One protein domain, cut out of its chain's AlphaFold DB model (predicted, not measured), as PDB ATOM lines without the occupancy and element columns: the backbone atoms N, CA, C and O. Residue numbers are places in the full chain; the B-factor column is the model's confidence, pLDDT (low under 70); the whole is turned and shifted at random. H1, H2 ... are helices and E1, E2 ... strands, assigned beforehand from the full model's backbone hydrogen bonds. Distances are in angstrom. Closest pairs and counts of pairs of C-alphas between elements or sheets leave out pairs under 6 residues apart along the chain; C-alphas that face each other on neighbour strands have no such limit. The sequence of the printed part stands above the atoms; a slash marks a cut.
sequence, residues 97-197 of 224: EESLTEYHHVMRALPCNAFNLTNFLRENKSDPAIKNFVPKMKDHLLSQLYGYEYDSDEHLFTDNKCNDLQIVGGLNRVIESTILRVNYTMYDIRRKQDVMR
ATOM      1  N   GLU A  97     -38.003 -16.535 -10.808       46.75
ATOM      2  CA  GLU A  97     -37.146 -16.546  -9.609       46.75
ATOM      3  C   GLU A  97     -37.496 -17.680  -8.630       46.75
ATOM      4  O   GLU A  97     -36.615 -18.200  -7.940       46.75
ATOM      5  N   GLU A  98     -38.752 -18.136  -8.621       43.16
ATOM      6  CA  GLU A  98     -39.198 -19.248  -7.771       43.16
ATOM      7  C   GLU A  98     -38.577 -20.586  -8.209       43.16
ATOM      8  O   GLU A  98     -38.154 -21.370  -7.367       43.16
ATOM      9  N   SER A  99     -38.415 -20.810  -9.520       48.41
ATOM     10  CA  SER A  99     -37.758 -22.015 -10.057       48.41
ATOM     11  C   SER A  99     -36.233 -21.986  -9.888       48.41
ATOM     12  O   SER A  99     -35.613 -23.015  -9.623       48.41
ATOM     13  N   LEU A 100     -35.604 -20.813 -10.001       52.47
ATOM     14  CA  LEU A 100     -34.151 -20.680  -9.860       52.47
ATOM     15  C   LEU A 100     -33.669 -20.758  -8.409       52.47
ATOM     16  O   LEU A 100     -32.480 -20.967  -8.198       52.47
ATOM     17  N   THR A 101     -34.546 -20.583  -7.417       56.28
ATOM     18  CA  THR A 101     -34.185 -20.718  -5.994       56.28
ATOM     19  C   THR A 101     -34.239 -22.156  -5.481       56.28
ATOM     20  O   THR A 101     -33.808 -22.401  -4.355       56.28
ATOM     21  N   GLU A 102     -34.756 -23.097  -6.272       65.69
ATOM     22  CA  GLU A 102     -34.801 -24.518  -5.915       65.69
ATOM     23  C   GLU A 102     -33.461 -25.221  -6.184       65.69
ATOM     24  O   GLU A 102     -33.040 -26.083  -5.418       65.69
ATOM     25  N   TYR A 103     -32.736 -24.787  -7.219       74.69
ATOM     26  CA  TYR A 103     -31.408 -25.306  -7.535       74.69
ATOM     27  C   TYR A 103     -30.328 -24.625  -6.690       74.69
ATOM     28  O   TYR A 103     -30.266 -23.399  -6.618       74.69
ATOM     29  N   HIS A 104     -29.425 -25.408  -6.095       80.56
ATOM     30  CA  HIS A 104     -28.283 -24.873  -5.342       80.56
ATOM     31  C   HIS A 104     -27.316 -24.076  -6.239       80.56
ATOM     32  O   HIS A 104     -26.792 -23.037  -5.837       80.56
ATOM     33  N   HIS A 105     -27.130 -24.511  -7.487       82.88
ATOM     34  CA  HIS A 105     -26.290 -23.834  -8.473       82.88
ATOM     35  C   HIS A 105     -27.108 -23.417  -9.689       82.88
ATOM     36  O   HIS A 105     -27.846 -24.217 -10.261       82.88
ATOM     37  N   VAL A 106     -26.934 -22.170 -10.115       80.81
ATOM     38  CA  VAL A 106     -27.560 -21.627 -11.318       80.81
ATOM     39  C   VAL A 106     -26.471 -21.048 -12.212       80.81
ATOM     40  O   VAL A 106     -25.813 -20.062 -11.874       80.81
ATOM     41  N   MET A 107     -26.308 -21.646 -13.386       75.69
ATOM     42  CA  MET A 107     -25.422 -21.158 -14.439       75.69
ATOM     43  C   MET A 107     -26.261 -20.698 -15.622       75.69
ATOM     44  O   MET A 107     -27.161 -21.405 -16.076       75.69
ATOM     45  N   ARG A 108     -25.980 -19.496 -16.135       68.00
ATOM     46  CA  ARG A 108     -26.654 -19.004 -17.337       68.00
ATOM     47  C   ARG A 108     -25.825 -19.377 -18.557       68.00
ATOM     48  O   ARG A 108     -24.845 -18.702 -18.863       68.00
ATOM     49  N   ALA A 109     -26.261 -20.409 -19.273       57.94
ATOM     50  CA  ALA A 109     -25.690 -20.742 -20.568       57.94
ATOM     51  C   ALA A 109     -25.993 -19.609 -21.561       57.94
ATOM     52  O   ALA A 109     -27.145 -19.367 -21.919       57.94
ATOM     53  N   LEU A 110     -24.956 -18.892 -21.993       60.44
ATOM     54  CA  LEU A 110     -25.026 -18.049 -23.180       60.44
ATOM     55  C   LEU A 110     -24.503 -18.898 -24.344       60.44
ATOM     56  O   LEU A 110     -23.310 -19.191 -24.369       60.44
ATOM     57  N   PRO A 111     -25.350 -19.291 -25.317       57.47
ATOM     58  CA  PRO A 111     -24.956 -20.191 -26.409       57.47
ATOM     59  C   PRO A 111     -23.774 -19.695 -27.258       57.47
ATOM     60  O   PRO A 111     -23.197 -20.468 -28.023       57.47
ATOM     61  N   CYS A 112     -23.446 -18.406 -27.145       62.22
ATOM     62  CA  CYS A 112     -22.410 -17.727 -27.913       62.22
ATOM     63  C   CYS A 112     -21.005 -17.823 -27.297       62.22
ATOM     64  O   CYS A 112     -20.042 -17.513 -27.992       62.22
ATOM     65  N   ASN A 113     -20.875 -18.257 -26.038       71.38
ATOM     66  CA  ASN A 113     -19.587 -18.360 -25.352       71.38
ATOM     67  C   ASN A 113     -19.235 -19.838 -25.186       71.38
ATOM     68  O   ASN A 113     -19.575 -20.457 -24.182       71.38
ATOM     69  N   ALA A 114     -18.618 -20.422 -26.208       81.44
ATOM     70  CA  ALA A 114     -18.105 -21.782 -26.138       81.44
ATOM     71  C   ALA A 114     -16.614 -21.790 -26.455       81.44
ATOM     72  O   ALA A 114     -16.180 -21.135 -27.405       81.44
ATOM     73  N   PHE A 115     -15.849 -22.563 -25.693       84.69
ATOM     74  CA  PHE A 115     -14.420 -22.741 -25.915       84.69
ATOM     75  C   PHE A 115     -14.063 -24.216 -26.080       84.69
ATOM     76  O   PHE A 115     -14.810 -25.133 -25.723       84.69
ATOM     77  N   ASN A 116     -12.886 -24.431 -26.662       88.56
ATOM     78  CA  ASN A 116     -12.335 -25.757 -26.853       88.56
ATOM     79  C   ASN A 116     -11.528 -26.156 -25.614       88.56
ATOM     80  O   ASN A 116     -10.418 -25.660 -25.400       88.56
ATOM     81  N   LEU A 117     -12.063 -27.092 -24.833       88.75
ATOM     82  CA  LEU A 117     -11.421 -27.575 -23.618       88.75
ATOM     83  C   LEU A 117     -10.078 -28.248 -23.924       88.75
ATOM     84  O   LEU A 117      -9.116 -28.039 -23.198       88.75
ATOM     85  N   THR A 118      -9.943 -28.984 -25.030       88.44
ATOM     86  CA  THR A 118      -8.655 -29.613 -25.383       88.44
ATOM     87  C   THR A 118      -7.550 -28.589 -25.661       88.44
ATOM     88  O   THR A 118      -6.390 -28.832 -25.322       88.44
ATOM     89  N   ASN A 119      -7.898 -27.428 -26.227       91.00
ATOM     90  CA  ASN A 119      -6.957 -26.323 -26.411       91.00
ATOM     91  C   ASN A 119      -6.582 -25.698 -25.064       91.00
ATOM     92  O   ASN A 119      -5.394 -25.563 -24.783       91.00
ATOM     93  N   PHE A 120      -7.569 -25.433 -24.203       89.38
ATOM     94  CA  PHE A 120      -7.352 -24.901 -22.854       89.38
ATOM     95  C   PHE A 120      -6.413 -25.786 -22.016       89.38
ATOM     96  O   PHE A 120      -5.446 -25.298 -21.430       89.38
ATOM     97  N   LEU A 121      -6.636 -27.104 -22.015       90.75
ATOM     98  CA  LEU A 121      -5.788 -28.058 -21.291       90.75
ATOM     99  C   LEU A 121      -4.361 -28.103 -21.858       90.75
ATOM    100  O   LEU A 121      -3.403 -28.349 -21.129       90.75
ATOM    101  N   ARG A 122      -4.204 -27.883 -23.170       90.31
ATOM    102  CA  ARG A 122      -2.895 -27.861 -23.830       90.31
ATOM    103  C   ARG A 122      -2.106 -26.595 -23.504       90.31
ATOM    104  O   ARG A 122      -0.888 -26.683 -23.374       90.31
ATOM    105  N   GLU A 123      -2.777 -25.455 -23.409       92.00
ATOM    106  CA  GLU A 123      -2.165 -24.159 -23.093       92.00
ATOM    107  C   GLU A 123      -1.722 -24.082 -21.628       92.00
ATOM    108  O   GLU A 123      -0.665 -23.534 -21.339       92.00
ATOM    109  N   ASN A 124      -2.457 -24.730 -20.722       89.06
ATOM    110  CA  ASN A 124      -2.192 -24.702 -19.281       89.06
ATOM    111  C   ASN A 124      -1.517 -25.985 -18.752       89.06
ATOM    112  O   ASN A 124      -1.700 -26.371 -17.602       89.06
ATOM    113  N   LYS A 125      -0.707 -26.668 -19.573       88.12
ATOM    114  CA  LYS A 125      -0.039 -27.937 -19.202       88.12
ATOM    115  C   LYS A 125       0.869 -27.862 -17.971       88.12
ATOM    116  O   LYS A 125       1.154 -28.894 -17.372       88.12
ATOM    117  N   SER A 126       1.383 -26.677 -17.649       89.50
ATOM    118  CA  SER A 126       2.231 -26.452 -16.476       89.50
ATOM    119  C   SER A 126       1.444 -26.368 -15.169       89.50
ATOM    120  O   SER A 126       2.060 -26.420 -14.109       89.50
ATOM    121  N   ASP A 127       0.119 -26.223 -15.229       87.62
ATOM    122  CA  ASP A 127      -0.735 -26.120 -14.051       87.62
ATOM    123  C   ASP A 127      -1.001 -27.514 -13.442       87.62
ATOM    124  O   ASP A 127      -1.568 -28.387 -14.114       87.62
ATOM    125  N   PRO A 128      -0.628 -27.751 -12.168       86.69
ATOM    126  CA  PRO A 128      -0.937 -28.994 -11.469       86.69
ATOM    127  C   PRO A 128      -2.433 -29.332 -11.426       86.69
ATOM    128  O   PRO A 128      -2.774 -30.515 -11.463       86.69
ATOM    129  N   ALA A 129      -3.321 -28.331 -11.385       81.81
ATOM    130  CA  ALA A 129      -4.770 -28.523 -11.279       81.81
ATOM    131  C   ALA A 129      -5.382 -29.182 -12.526       81.81
ATOM    132  O   ALA A 129      -6.442 -29.802 -12.462       81.81
ATOM    133  N   ILE A 130      -4.699 -29.080 -13.667       86.81
ATOM    134  CA  ILE A 130      -5.170 -29.584 -14.961       86.81
ATOM    135  C   ILE A 130      -4.621 -30.991 -15.264       86.81
ATOM    136  O   ILE A 130      -5.040 -31.669 -16.213       86.81
ATOM    137  N   LYS A 131      -3.708 -31.496 -14.431       87.12
ATOM    138  CA  LYS A 131      -3.125 -32.825 -14.602       87.12
ATOM    139  C   LYS A 131      -4.203 -33.906 -14.491       87.12
ATOM    140  O   LYS A 131      -4.893 -34.020 -13.483       87.12
ATOM    141  N   ASN A 132      -4.308 -34.739 -15.528       86.94
ATOM    142  CA  ASN A 132      -5.316 -35.800 -15.643       86.94
ATOM    143  C   ASN A 132      -6.769 -35.293 -15.552       86.94
ATOM    144  O   ASN A 132      -7.658 -36.051 -15.174       86.94
ATOM    145  N   PHE A 133      -7.024 -34.036 -15.935       88.38
ATOM    146  CA  PHE A 133      -8.348 -33.424 -15.815       88.38
ATOM    147  C   PHE A 133      -9.451 -34.213 -16.529       88.38
ATOM    148  O   PHE A 133     -10.494 -34.458 -15.941       88.38
ATOM    149  N   VAL A 134      -9.246 -34.633 -17.785       88.56
ATOM    150  CA  VAL A 134     -10.305 -35.311 -18.560       88.56
ATOM    151  C   VAL A 134     -10.723 -36.645 -17.925       88.56
ATOM    152  O   VAL A 134     -11.925 -36.824 -17.745       88.56
ATOM    153  N   PRO A 135      -9.797 -37.558 -17.558       87.94
ATOM    154  CA  PRO A 135     -10.146 -38.749 -16.780       87.94
ATOM    155  C   PRO A 135     -10.903 -38.421 -15.488       87.94
ATOM    156  O   PRO A 135     -12.033 -38.868 -15.330       87.94
ATOM    157  N   LYS A 136     -10.355 -37.534 -14.644       87.25
ATOM    158  CA  LYS A 136     -10.963 -37.138 -13.361       87.25
ATOM    159  C   LYS A 136     -12.364 -36.548 -13.523       87.25
ATOM    160  O   LYS A 136     -13.274 -36.853 -12.762       87.25
ATOM    161  N   MET A 137     -12.556 -35.716 -14.545       87.88
ATOM    162  CA  MET A 137     -13.850 -35.132 -14.883       87.88
ATOM    163  C   MET A 137     -14.847 -36.217 -15.303       87.88
ATOM    164  O   MET A 137     -15.997 -36.174 -14.877       87.88
ATOM    165  N   LYS A 138     -14.436 -37.187 -16.129       88.62
ATOM    166  CA  LYS A 138     -15.311 -38.302 -16.521       88.62
ATOM    167  C   LYS A 138     -15.698 -39.162 -15.322       88.62
ATOM    168  O   LYS A 138     -16.876 -39.480 -15.187       88.62
ATOM    169  N   ASP A 139     -14.740 -39.479 -14.458       87.31
ATOM    170  CA  ASP A 139     -14.973 -40.239 -13.231       87.31
ATOM    171  C   ASP A 139     -15.971 -39.516 -12.320       87.31
ATOM    172  O   ASP A 139     -16.954 -40.105 -11.873       87.31
ATOM    173  N   HIS A 140     -15.795 -38.205 -12.135       85.94
ATOM    174  CA  HIS A 140     -16.714 -37.379 -11.357       85.94
ATOM    175  C   HIS A 140     -18.124 -37.312 -11.966       85.94
ATOM    176  O   HIS A 140     -19.124 -37.421 -11.262       85.94
ATOM    177  N   LEU A 141     -18.239 -37.146 -13.285       87.56
ATOM    178  CA  LEU A 141     -19.545 -37.133 -13.950       87.56
ATOM    179  C   LEU A 141     -20.248 -38.488 -13.828       87.56
ATOM    180  O   LEU A 141     -21.457 -38.534 -13.605       87.56
ATOM    181  N   LEU A 142     -19.505 -39.589 -13.948       88.56
ATOM    182  CA  LEU A 142     -20.047 -40.930 -13.750       88.56
ATOM    183  C   LEU A 142     -20.497 -41.143 -12.309       88.56
ATOM    184  O   LEU A 142     -21.594 -41.660 -12.105       88.56
ATOM    185  N   SER A 143     -19.708 -40.725 -11.316       86.56
ATOM    186  CA  SER A 143     -20.100 -40.881  -9.915       86.56
ATOM    187  C   SER A 143     -21.400 -40.138  -9.605       86.56
ATOM    188  O   SER A 143     -22.288 -40.712  -8.974       86.56
ATOM    189  N   GLN A 144     -21.573 -38.930 -10.154       84.88
ATOM    190  CA  GLN A 144     -22.825 -38.178 -10.041       84.88
ATOM    191  C   GLN A 144     -24.000 -38.845 -10.763       84.88
ATOM    192  O   GLN A 144     -25.100 -38.883 -10.217       84.88
ATOM    193  N   LEU A 145     -23.791 -39.400 -11.962       87.06
ATOM    194  CA  LEU A 145     -24.848 -40.103 -12.701       87.06
ATOM    195  C   LEU A 145     -25.306 -41.390 -12.000       87.06
ATOM    196  O   LEU A 145     -26.484 -41.735 -12.076       87.06
ATOM    197  N   TYR A 146     -24.399 -42.087 -11.311       87.12
ATOM    198  CA  TYR A 146     -24.727 -43.269 -10.504       87.12
ATOM    199  C   TYR A 146     -25.258 -42.930  -9.103       87.12
ATOM    200  O   TYR A 146     -25.779 -43.817  -8.430       87.12
ATOM    201  N   GLY A 147     -25.161 -41.668  -8.674       83.19
ATOM    202  CA  GLY A 147     -25.635 -41.211  -7.368       83.19
ATOM    203  C   GLY A 147     -24.746 -41.632  -6.195       83.19
ATOM    204  O   GLY A 147     -25.253 -41.785  -5.087       83.19
ATOM    205  N   TYR A 148     -23.447 -41.843  -6.422       81.69
ATOM    206  CA  TYR A 148     -22.506 -42.075  -5.326       81.69
ATOM    207  C   TYR A 148     -22.335 -40.801  -4.488       81.69
ATOM    208  O   TYR A 148     -22.305 -39.689  -5.025       81.69
ATOM    209  N   GLU A 149     -22.224 -40.961  -3.169       69.38
ATOM    210  CA  GLU A 149     -21.895 -39.850  -2.277       69.38
ATOM    211  C   GLU A 149     -20.463 -39.372  -2.548       69.38
ATOM    212  O   GLU A 149     -19.565 -40.168  -2.813       69.38
ATOM    213  N   TYR A 150     -20.255 -38.054  -2.517       67.00
ATOM    214  CA  TYR A 150     -18.927 -37.474  -2.685       67.00
ATOM    215  C   TYR A 150     -18.132 -37.665  -1.390       67.00
ATOM    216  O   TYR A 150     -18.361 -36.953  -0.415       67.00
ATOM    217  N   ASP A 151     -17.200 -38.613  -1.380       64.12
ATOM    218  CA  ASP A 151     -16.373 -38.981  -0.224       64.12
ATOM    219  C   ASP A 151     -14.940 -38.429  -0.304       64.12
ATOM    220  O   ASP A 151     -14.075 -38.839   0.463       64.12
ATOM    221  N   SER A 152     -14.695 -37.459  -1.195       62.03
ATOM    222  CA  SER A 152     -13.372 -36.896  -1.519       62.03
ATOM    223  C   SER A 152     -12.413 -37.847  -2.238       62.03
ATOM    224  O   SER A 152     -11.448 -37.357  -2.831       62.03
ATOM    225  N   ASP A 153     -12.666 -39.154  -2.232       59.31
ATOM    226  CA  ASP A 153     -11.860 -40.131  -2.946       59.31
ATOM    227  C   ASP A 153     -12.404 -40.294  -4.374       59.31
ATOM    228  O   ASP A 153     -13.574 -40.594  -4.629       59.31
ATOM    229  N   GLU A 154     -11.534 -40.046  -5.355       64.44
ATOM    230  CA  GLU A 154     -11.886 -40.179  -6.768       64.44
ATOM    231  C   GLU A 154     -12.263 -41.640  -7.049       64.44
ATOM    232  O   GLU A 154     -11.410 -42.528  -7.085       64.44
ATOM    233  N   HIS A 155     -13.558 -41.898  -7.241       68.50
ATOM    234  CA  HIS A 155     -14.046 -43.199  -7.673       68.50
ATOM    235  C   HIS A 155     -13.461 -43.504  -9.051       68.50
ATOM    236  O   HIS A 155     -13.849 -42.898 -10.047       68.50
ATOM    237  N   LEU A 156     -12.519 -44.441  -9.110       76.81
ATOM    238  CA  LEU A 156     -11.882 -44.824 -10.362       76.81
ATOM    239  C   LEU A 156     -12.820 -45.732 -11.155       76.81
ATOM    240  O   LEU A 156     -13.144 -46.846 -10.726       76.81
ATOM    241  N   PHE A 157     -13.231 -45.283 -12.335       81.12
ATOM    242  CA  PHE A 157     -13.982 -46.115 -13.263       81.12
ATOM    243  C   PHE A 157     -13.043 -46.744 -14.291       81.12
ATOM    244  O   PHE A 157     -12.005 -46.205 -14.665       81.12
ATOM    245  N   THR A 158     -13.398 -47.942 -14.753       82.19
ATOM    246  CA  THR A 158     -12.649 -48.616 -15.817       82.19
ATOM    247  C   THR A 158     -12.807 -47.849 -17.131       82.19
ATOM    248  O   THR A 158     -13.909 -47.380 -17.427       82.19
ATOM    249  N   ASP A 159     -11.767 -47.824 -17.969       80.62
ATOM    250  CA  ASP A 159     -11.772 -47.134 -19.271       80.62
ATOM    251  C   ASP A 159     -13.009 -47.450 -20.125       80.62
ATOM    252  O   ASP A 159     -13.569 -46.561 -20.762       80.62
ATOM    253  N   ASN A 160     -13.490 -48.697 -20.086       82.00
ATOM    254  CA  ASN A 160     -14.703 -49.111 -20.792       82.00
ATOM    255  C   ASN A 160     -15.933 -48.294 -20.363       82.00
ATOM    256  O   ASN A 160     -16.624 -47.747 -21.215       82.00
ATOM    257  N   LYS A 161     -16.150 -48.118 -19.052       81.38
ATOM    258  CA  LYS A 161     -17.260 -47.307 -18.523       81.38
ATOM    259  C   LYS A 161     -17.088 -45.823 -18.860       81.38
ATOM    260  O   LYS A 161     -18.057 -45.139 -19.172       81.38
ATOM    261  N   CYS A 162     -15.854 -45.324 -18.838       81.31
ATOM    262  CA  CYS A 162     -15.533 -43.942 -19.209       81.31
ATOM    263  C   CYS A 162     -15.704 -43.656 -20.709       81.31
ATOM    264  O   CYS A 162     -15.873 -42.493 -21.099       81.31
ATOM    265  N   ASN A 163     -15.640 -44.683 -21.556       82.25
ATOM    266  CA  ASN A 163     -15.888 -44.583 -22.993       82.25
ATOM    267  C   ASN A 163     -17.382 -44.605 -23.333       82.25
ATOM    268  O   ASN A 163     -17.776 -43.979 -24.317       82.25
ATOM    269  N   ASP A 164     -18.205 -45.235 -22.492       83.50
ATOM    270  CA  ASP A 164     -19.666 -45.195 -22.621       83.50
ATOM    271  C   ASP A 164     -20.235 -43.789 -22.343       83.50
ATOM    272  O   ASP A 164     -21.290 -43.422 -22.864       83.50
ATOM    273  N   LEU A 165     -19.522 -42.961 -21.565       85.31
ATOM    274  CA  LEU A 165     -19.907 -41.575 -21.300       85.31
ATOM    275  C   LEU A 165     -19.709 -40.691 -22.545       85.31
ATOM    276  O   LEU A 165     -18.589 -40.301 -22.892       85.31
ATOM    277  N   GLN A 166     -20.819 -40.300 -23.173       82.50
ATOM    278  CA  GLN A 166     -20.827 -39.383 -24.312       82.50
ATOM    279  C   GLN A 166     -21.178 -37.952 -23.890       82.50
ATOM    280  O   GLN A 166     -22.274 -37.673 -23.411       82.50
ATOM    281  N   ILE A 167     -20.254 -37.018 -24.131       83.56
ATOM    282  CA  ILE A 167     -20.485 -35.582 -23.937       83.56
ATOM    283  C   ILE A 167     -21.064 -35.011 -25.233       83.56
ATOM    284  O   ILE A 167     -20.393 -34.985 -26.267       83.56
ATOM    285  N   VAL A 168     -22.310 -34.537 -25.185       79.06
ATOM    286  CA  VAL A 168     -22.993 -33.930 -26.338       79.06
ATOM    287  C   VAL A 168     -22.232 -32.678 -26.792       79.06
ATOM    288  O   VAL A 168     -22.010 -31.761 -26.010       79.06
ATOM    289  N   GLY A 169     -21.813 -32.638 -28.061       71.31
ATOM    290  CA  GLY A 169     -20.965 -31.562 -28.600       71.31
ATOM    291  C   GLY A 169     -19.456 -31.749 -28.365       71.31
ATOM    292  O   GLY A 169     -18.657 -30.948 -28.855       71.31
ATOM    293  N   GLY A 170     -19.063 -32.830 -27.682       81.75
ATOM    294  CA  GLY A 170     -17.676 -33.189 -27.393       81.75
ATOM    295  C   GLY A 170     -16.944 -32.181 -26.500       81.75
ATOM    296  O   GLY A 170     -17.517 -31.229 -25.980       81.75
ATOM    297  N   LEU A 171     -15.627 -32.358 -26.364       82.38
ATOM    298  CA  LEU A 171     -14.757 -31.447 -25.599       82.38
ATOM    299  C   LEU A 171     -14.436 -30.138 -26.355       82.38
ATOM    300  O   LEU A 171     -13.706 -29.286 -25.855       82.38
ATOM    301  N   ASN A 172     -14.956 -29.972 -27.573       82.50
ATOM    302  CA  ASN A 172     -14.659 -28.823 -28.431       82.50
ATOM    303  C   ASN A 172     -15.592 -27.630 -28.197       82.50
ATOM    304  O   ASN A 172     -15.278 -26.531 -28.651       82.50
ATOM    305  N   ARG A 173     -16.738 -27.846 -27.543       82.38
ATOM    306  CA  ARG A 173     -17.787 -26.836 -27.375       82.38
ATOM    307  C   ARG A 173     -18.290 -26.801 -25.934       82.38
ATOM    308  O   ARG A 173     -19.480 -26.966 -25.680       82.38
ATOM    309  N   VAL A 174     -17.370 -26.600 -24.994       84.00
ATOM    310  CA  VAL A 174     -17.721 -26.396 -23.583       84.00
ATOM    311  C   VAL A 174     -18.238 -24.972 -23.417       84.00
ATOM    312  O   VAL A 174     -17.616 -24.033 -23.909       84.00
ATOM    313  N   ILE A 175     -19.401 -24.819 -22.785       82.06
ATOM    314  CA  ILE A 175     -20.050 -23.517 -22.601       82.06
ATOM    315  C   ILE A 175     -19.396 -22.796 -21.424       82.06
ATOM    316  O   ILE A 175     -19.422 -23.284 -20.297       82.06
ATOM    317  N   GLU A 176     -18.865 -21.611 -21.689       80.94
ATOM    318  CA  GLU A 176     -18.337 -20.705 -20.677       80.94
ATOM    319  C   GLU A 176     -19.475 -19.831 -20.144       80.94
ATOM    320  O   GLU A 176     -20.120 -19.066 -20.872       80.94
ATOM    321  N   SER A 177     -19.749 -19.955 -18.849       80.94
ATOM    322  CA  SER A 177     -20.763 -19.134 -18.197       80.94
ATOM    323  C   SER A 177     -20.165 -17.791 -17.803       80.94
ATOM    324  O   SER A 177     -19.155 -17.726 -17.123       80.94
ATOM    325  N   THR A 178     -20.834 -16.691 -18.147       80.00
ATOM    326  CA  THR A 178     -20.389 -15.351 -17.710       80.00
ATOM    327  C   THR A 178     -20.721 -15.059 -16.249       80.00
ATOM    328  O   THR A 178     -20.181 -14.124 -15.654       80.00
ATOM    329  N   ILE A 179     -21.667 -15.813 -15.681       84.62
ATOM    330  CA  ILE A 179     -22.160 -15.641 -14.320       84.62
ATOM    331  C   ILE A 179     -22.482 -17.020 -13.736       84.62
ATOM    332  O   ILE A 179     -23.310 -17.749 -14.289       84.62
ATOM    333  N   LEU A 180     -21.883 -17.315 -12.584       86.75
ATOM    334  CA  LEU A 180     -22.252 -18.416 -11.700       86.75
ATOM    335  C   LEU A 180     -23.026 -17.846 -10.509       86.75
ATOM    336  O   LEU A 180     -22.598 -16.875  -9.887       86.75
ATOM    337  N   ARG A 181     -24.176 -18.432 -10.193       88.56
ATOM    338  CA  ARG A 181     -24.977 -18.081  -9.020       88.56
ATOM    339  C   ARG A 181     -25.060 -19.279  -8.086       88.56
ATOM    340  O   ARG A 181     -25.412 -20.371  -8.529       88.56
ATOM    341  N   VAL A 182     -24.757 -19.067  -6.811       88.44
ATOM    342  CA  VAL A 182     -24.847 -20.096  -5.768       88.44
ATOM    343  C   VAL A 182     -25.900 -19.664  -4.763       88.44
ATOM    344  O   VAL A 182     -25.777 -18.604  -4.150       88.44
ATOM    345  N   ASN A 183     -26.956 -20.458  -4.628       88.75
ATOM    346  CA  ASN A 183     -28.027 -20.221  -3.672       88.75
ATOM    347  C   ASN A 183     -27.703 -20.923  -2.357       88.75
ATOM    348  O   ASN A 183     -27.381 -22.105  -2.350       88.75
ATOM    349  N   TYR A 184     -27.851 -20.217  -1.243       85.56
ATOM    350  CA  TYR A 184     -27.647 -20.767   0.093       85.56
ATOM    351  C   TYR A 184     -28.730 -20.280   1.048       85.56
ATOM    352  O   TYR A 184     -29.327 -19.212   0.881       85.56
ATOM    353  N   THR A 185     -28.988 -21.078   2.073       85.56
ATOM    354  CA  THR A 185     -29.869 -20.708   3.179       85.56
ATOM    355  C   THR A 185     -29.040 -20.106   4.299       85.56
ATOM    356  O   THR A 185     -28.115 -20.735   4.806       85.56
ATOM    357  N   MET A 186     -29.376 -18.888   4.703       84.00
ATOM    358  CA  MET A 186     -28.840 -18.300   5.923       84.00
ATOM    359  C   MET A 186     -29.442 -18.965   7.168       84.00
ATOM    360  O   MET A 186     -30.496 -19.598   7.106       84.00
ATOM    361  N   TYR A 187     -28.793 -18.767   8.318       81.75
ATOM    362  CA  TYR A 187     -29.242 -19.268   9.623       81.75
ATOM    363  C   TYR A 187     -30.669 -18.835  10.006       81.75
ATOM    364  O   TYR A 187     -31.330 -19.518  10.780       81.75
ATOM    365  N   ASP A 188     -31.163 -17.722   9.456       87.31
ATOM    366  CA  ASP A 188     -32.531 -17.229   9.646       87.31
ATOM    367  C   ASP A 188     -33.541 -17.828   8.645       87.31
ATOM    368  O   ASP A 188     -34.642 -17.301   8.483       87.31
ATOM    369  N   ILE A 189     -33.174 -18.933   7.975       83.12
ATOM    370  CA  ILE A 189     -33.989 -19.690   7.002       83.12
ATOM    371  C   ILE A 189     -34.289 -18.862   5.735       83.12
ATOM    372  O   ILE A 189     -35.063 -19.253   4.862       83.12
ATOM    373  N   ARG A 190     -33.629 -17.712   5.561       80.25
ATOM    374  CA  ARG A 190     -33.758 -16.910   4.344       80.25
ATOM    375  C   ARG A 190     -32.864 -17.459   3.245       80.25
ATOM    376  O   ARG A 190     -31.702 -17.792   3.475       80.25
ATOM    377  N   ARG A 191     -33.394 -17.498   2.023       81.88
ATOM    378  CA  ARG A 191     -32.609 -17.793   0.822       81.88
ATOM    379  C   ARG A 191     -31.819 -16.549   0.416       81.88
ATOM    380  O   ARG A 191     -32.388 -15.465   0.281       81.88
ATOM    381  N   LYS A 192     -30.516 -16.713   0.221       84.50
ATOM    382  CA  LYS A 192     -29.622 -15.732  -0.396       84.50
ATOM    383  C   LYS A 192     -28.904 -16.352  -1.587       84.50
ATOM    384  O   LYS A 192     -28.939 -17.563  -1.791       84.50
ATOM    385  N   GLN A 193     -28.289 -15.489  -2.385       87.38
ATOM    386  CA  GLN A 193     -27.583 -15.864  -3.596       87.38
ATOM    387  C   GLN A 193     -26.270 -15.091  -3.683       87.38
ATOM    388  O   GLN A 193     -26.279 -13.859  -3.633       87.38
ATOM    389  N   ASP A 194     -25.174 -15.816  -3.874       88.12
ATOM    390  CA  ASP A 194     -23.882 -15.244  -4.233       88.12
ATOM    391  C   ASP A 194     -23.718 -15.287  -5.751       88.12
ATOM    392  O   ASP A 194     -24.100 -16.252  -6.415       88.12
ATOM    393  N   VAL A 195     -23.168 -14.209  -6.311       88.06
ATOM    394  CA  VAL A 195     -22.983 -14.044  -7.755       88.06
ATOM    395  C   VAL A 195     -21.494 -13.941  -8.046       88.06
ATOM    396  O   VAL A 195     -20.857 -12.937  -7.734       88.06
ATOM    397  N   MET A 196     -20.956 -14.969  -8.685       87.31
ATOM    398  CA  MET A 196     -19.565 -15.057  -9.107       87.31
ATOM    399  C   MET A 196     -19.457 -14.745 -10.599       87.31
ATOM    400  O   MET A 196     -20.295 -15.154 -11.408       87.31
ATOM    401  N   ARG A 197     -18.422 -13.989 -10.964       86.88
ATOM    402  CA  ARG A 197     -18.076 -13.679 -12.353       86.88
ATOM    403  C   ARG A 197     -16.738 -14.345 -12.648       86.88
ATOM    404  O   ARG A 197     -15.745 -13.845 -12.119       86.88
TER     405      ARG A 197
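Overview. This is residues 97 to 197 of the 224 residues of an uncharacterized protein of Scleroderma citrinum Foug A (UniProt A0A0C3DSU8). Two loosely joined lobes make this domain: at one end a small antiparallel sheet of three strands, E1, E2 and E3, with the short helix H1 near E1, and at the other end a loose group of three helices, H2, H3 and H4. Two stretches of chain bridge the lobes, residues 108 to 116 and residues 165 to 179, and residues 123 to 129, of which 123 belongs to H2, stick out. The printed part has 101 residues, with four named helices and three named strands in the order H1 E1 H2 H3 H4 E2 E3; the sheet's order is E1 - E2 - E3. The class is mixed, helices and strands, with 46 residues, under half, in named elements. The whole is loose, with a radius of gyration of the C-alphas of 16.5 A and spans of 45 by 33 by 27 A.

Arrangement. Start at H1, residues 97 to 100, which is only just not on the sheet, with 4 pairs of C-alphas within 10 A. Its closest C-alpha pair with E1, residues 105 to 107, is Leu 100 and Val 106, 6.8 A apart. E1 is an edge strand, antiparallel to E2, residues 180 to 185, at 158 degrees; look for N 106 and O 181 at 2.8 A. E2 and E3, residues 191 to 196, form an antiparallel hairpin at 155 degrees, with N 182 and O 194 at 2.9 A. Further along, H2, residues 117 to 123, and H3, residues 133 to 146, are only just apart, their closest C-alphas 8.1 A from each other. H3 and H4, residues 159 to 164, touch at a steep tilt of 63 degrees, the same way; their closest C-alphas are those of Lys 138 and Cys 162, 6.3 A apart. H2, H3 and H4 are not on the sheet. Residues 114 to 115 pair antiparallel with residues 174 to 175. In H2, H3 and H4 every O i to N i+4 pair is within hydrogen-bond range; H1 is too short for such a pair, and its 1 pair of O i and N i+3 is within range.

Along the chain. Find C-alpha 97 at (-37.146, -16.546, -9.609), where H1 begins; it measures 5.1 A, and E1 6.6 A. H2 covers 9.9 A. From C-alpha 133 at (-8.348, -33.424, -15.815), H3 runs 19.8 A; H4 measures 8.8 A. E2 spans 16.9 A and E3 16.6 A, ending at C-alpha 196, (-19.565, -15.057, -9.107).

Size, cuts and confidence. The C-alphas farthest apart are those of Asn 160 and Asp 188, 47.5 A. The printed part has no cut. The long links are H3 to H4, 12 residues, and H4 to E2, 15 residues. Mean pLDDT of the printed part is 80.2; look for values under 70 at residues 97 to 102, 108 to 112 and 149 to 155.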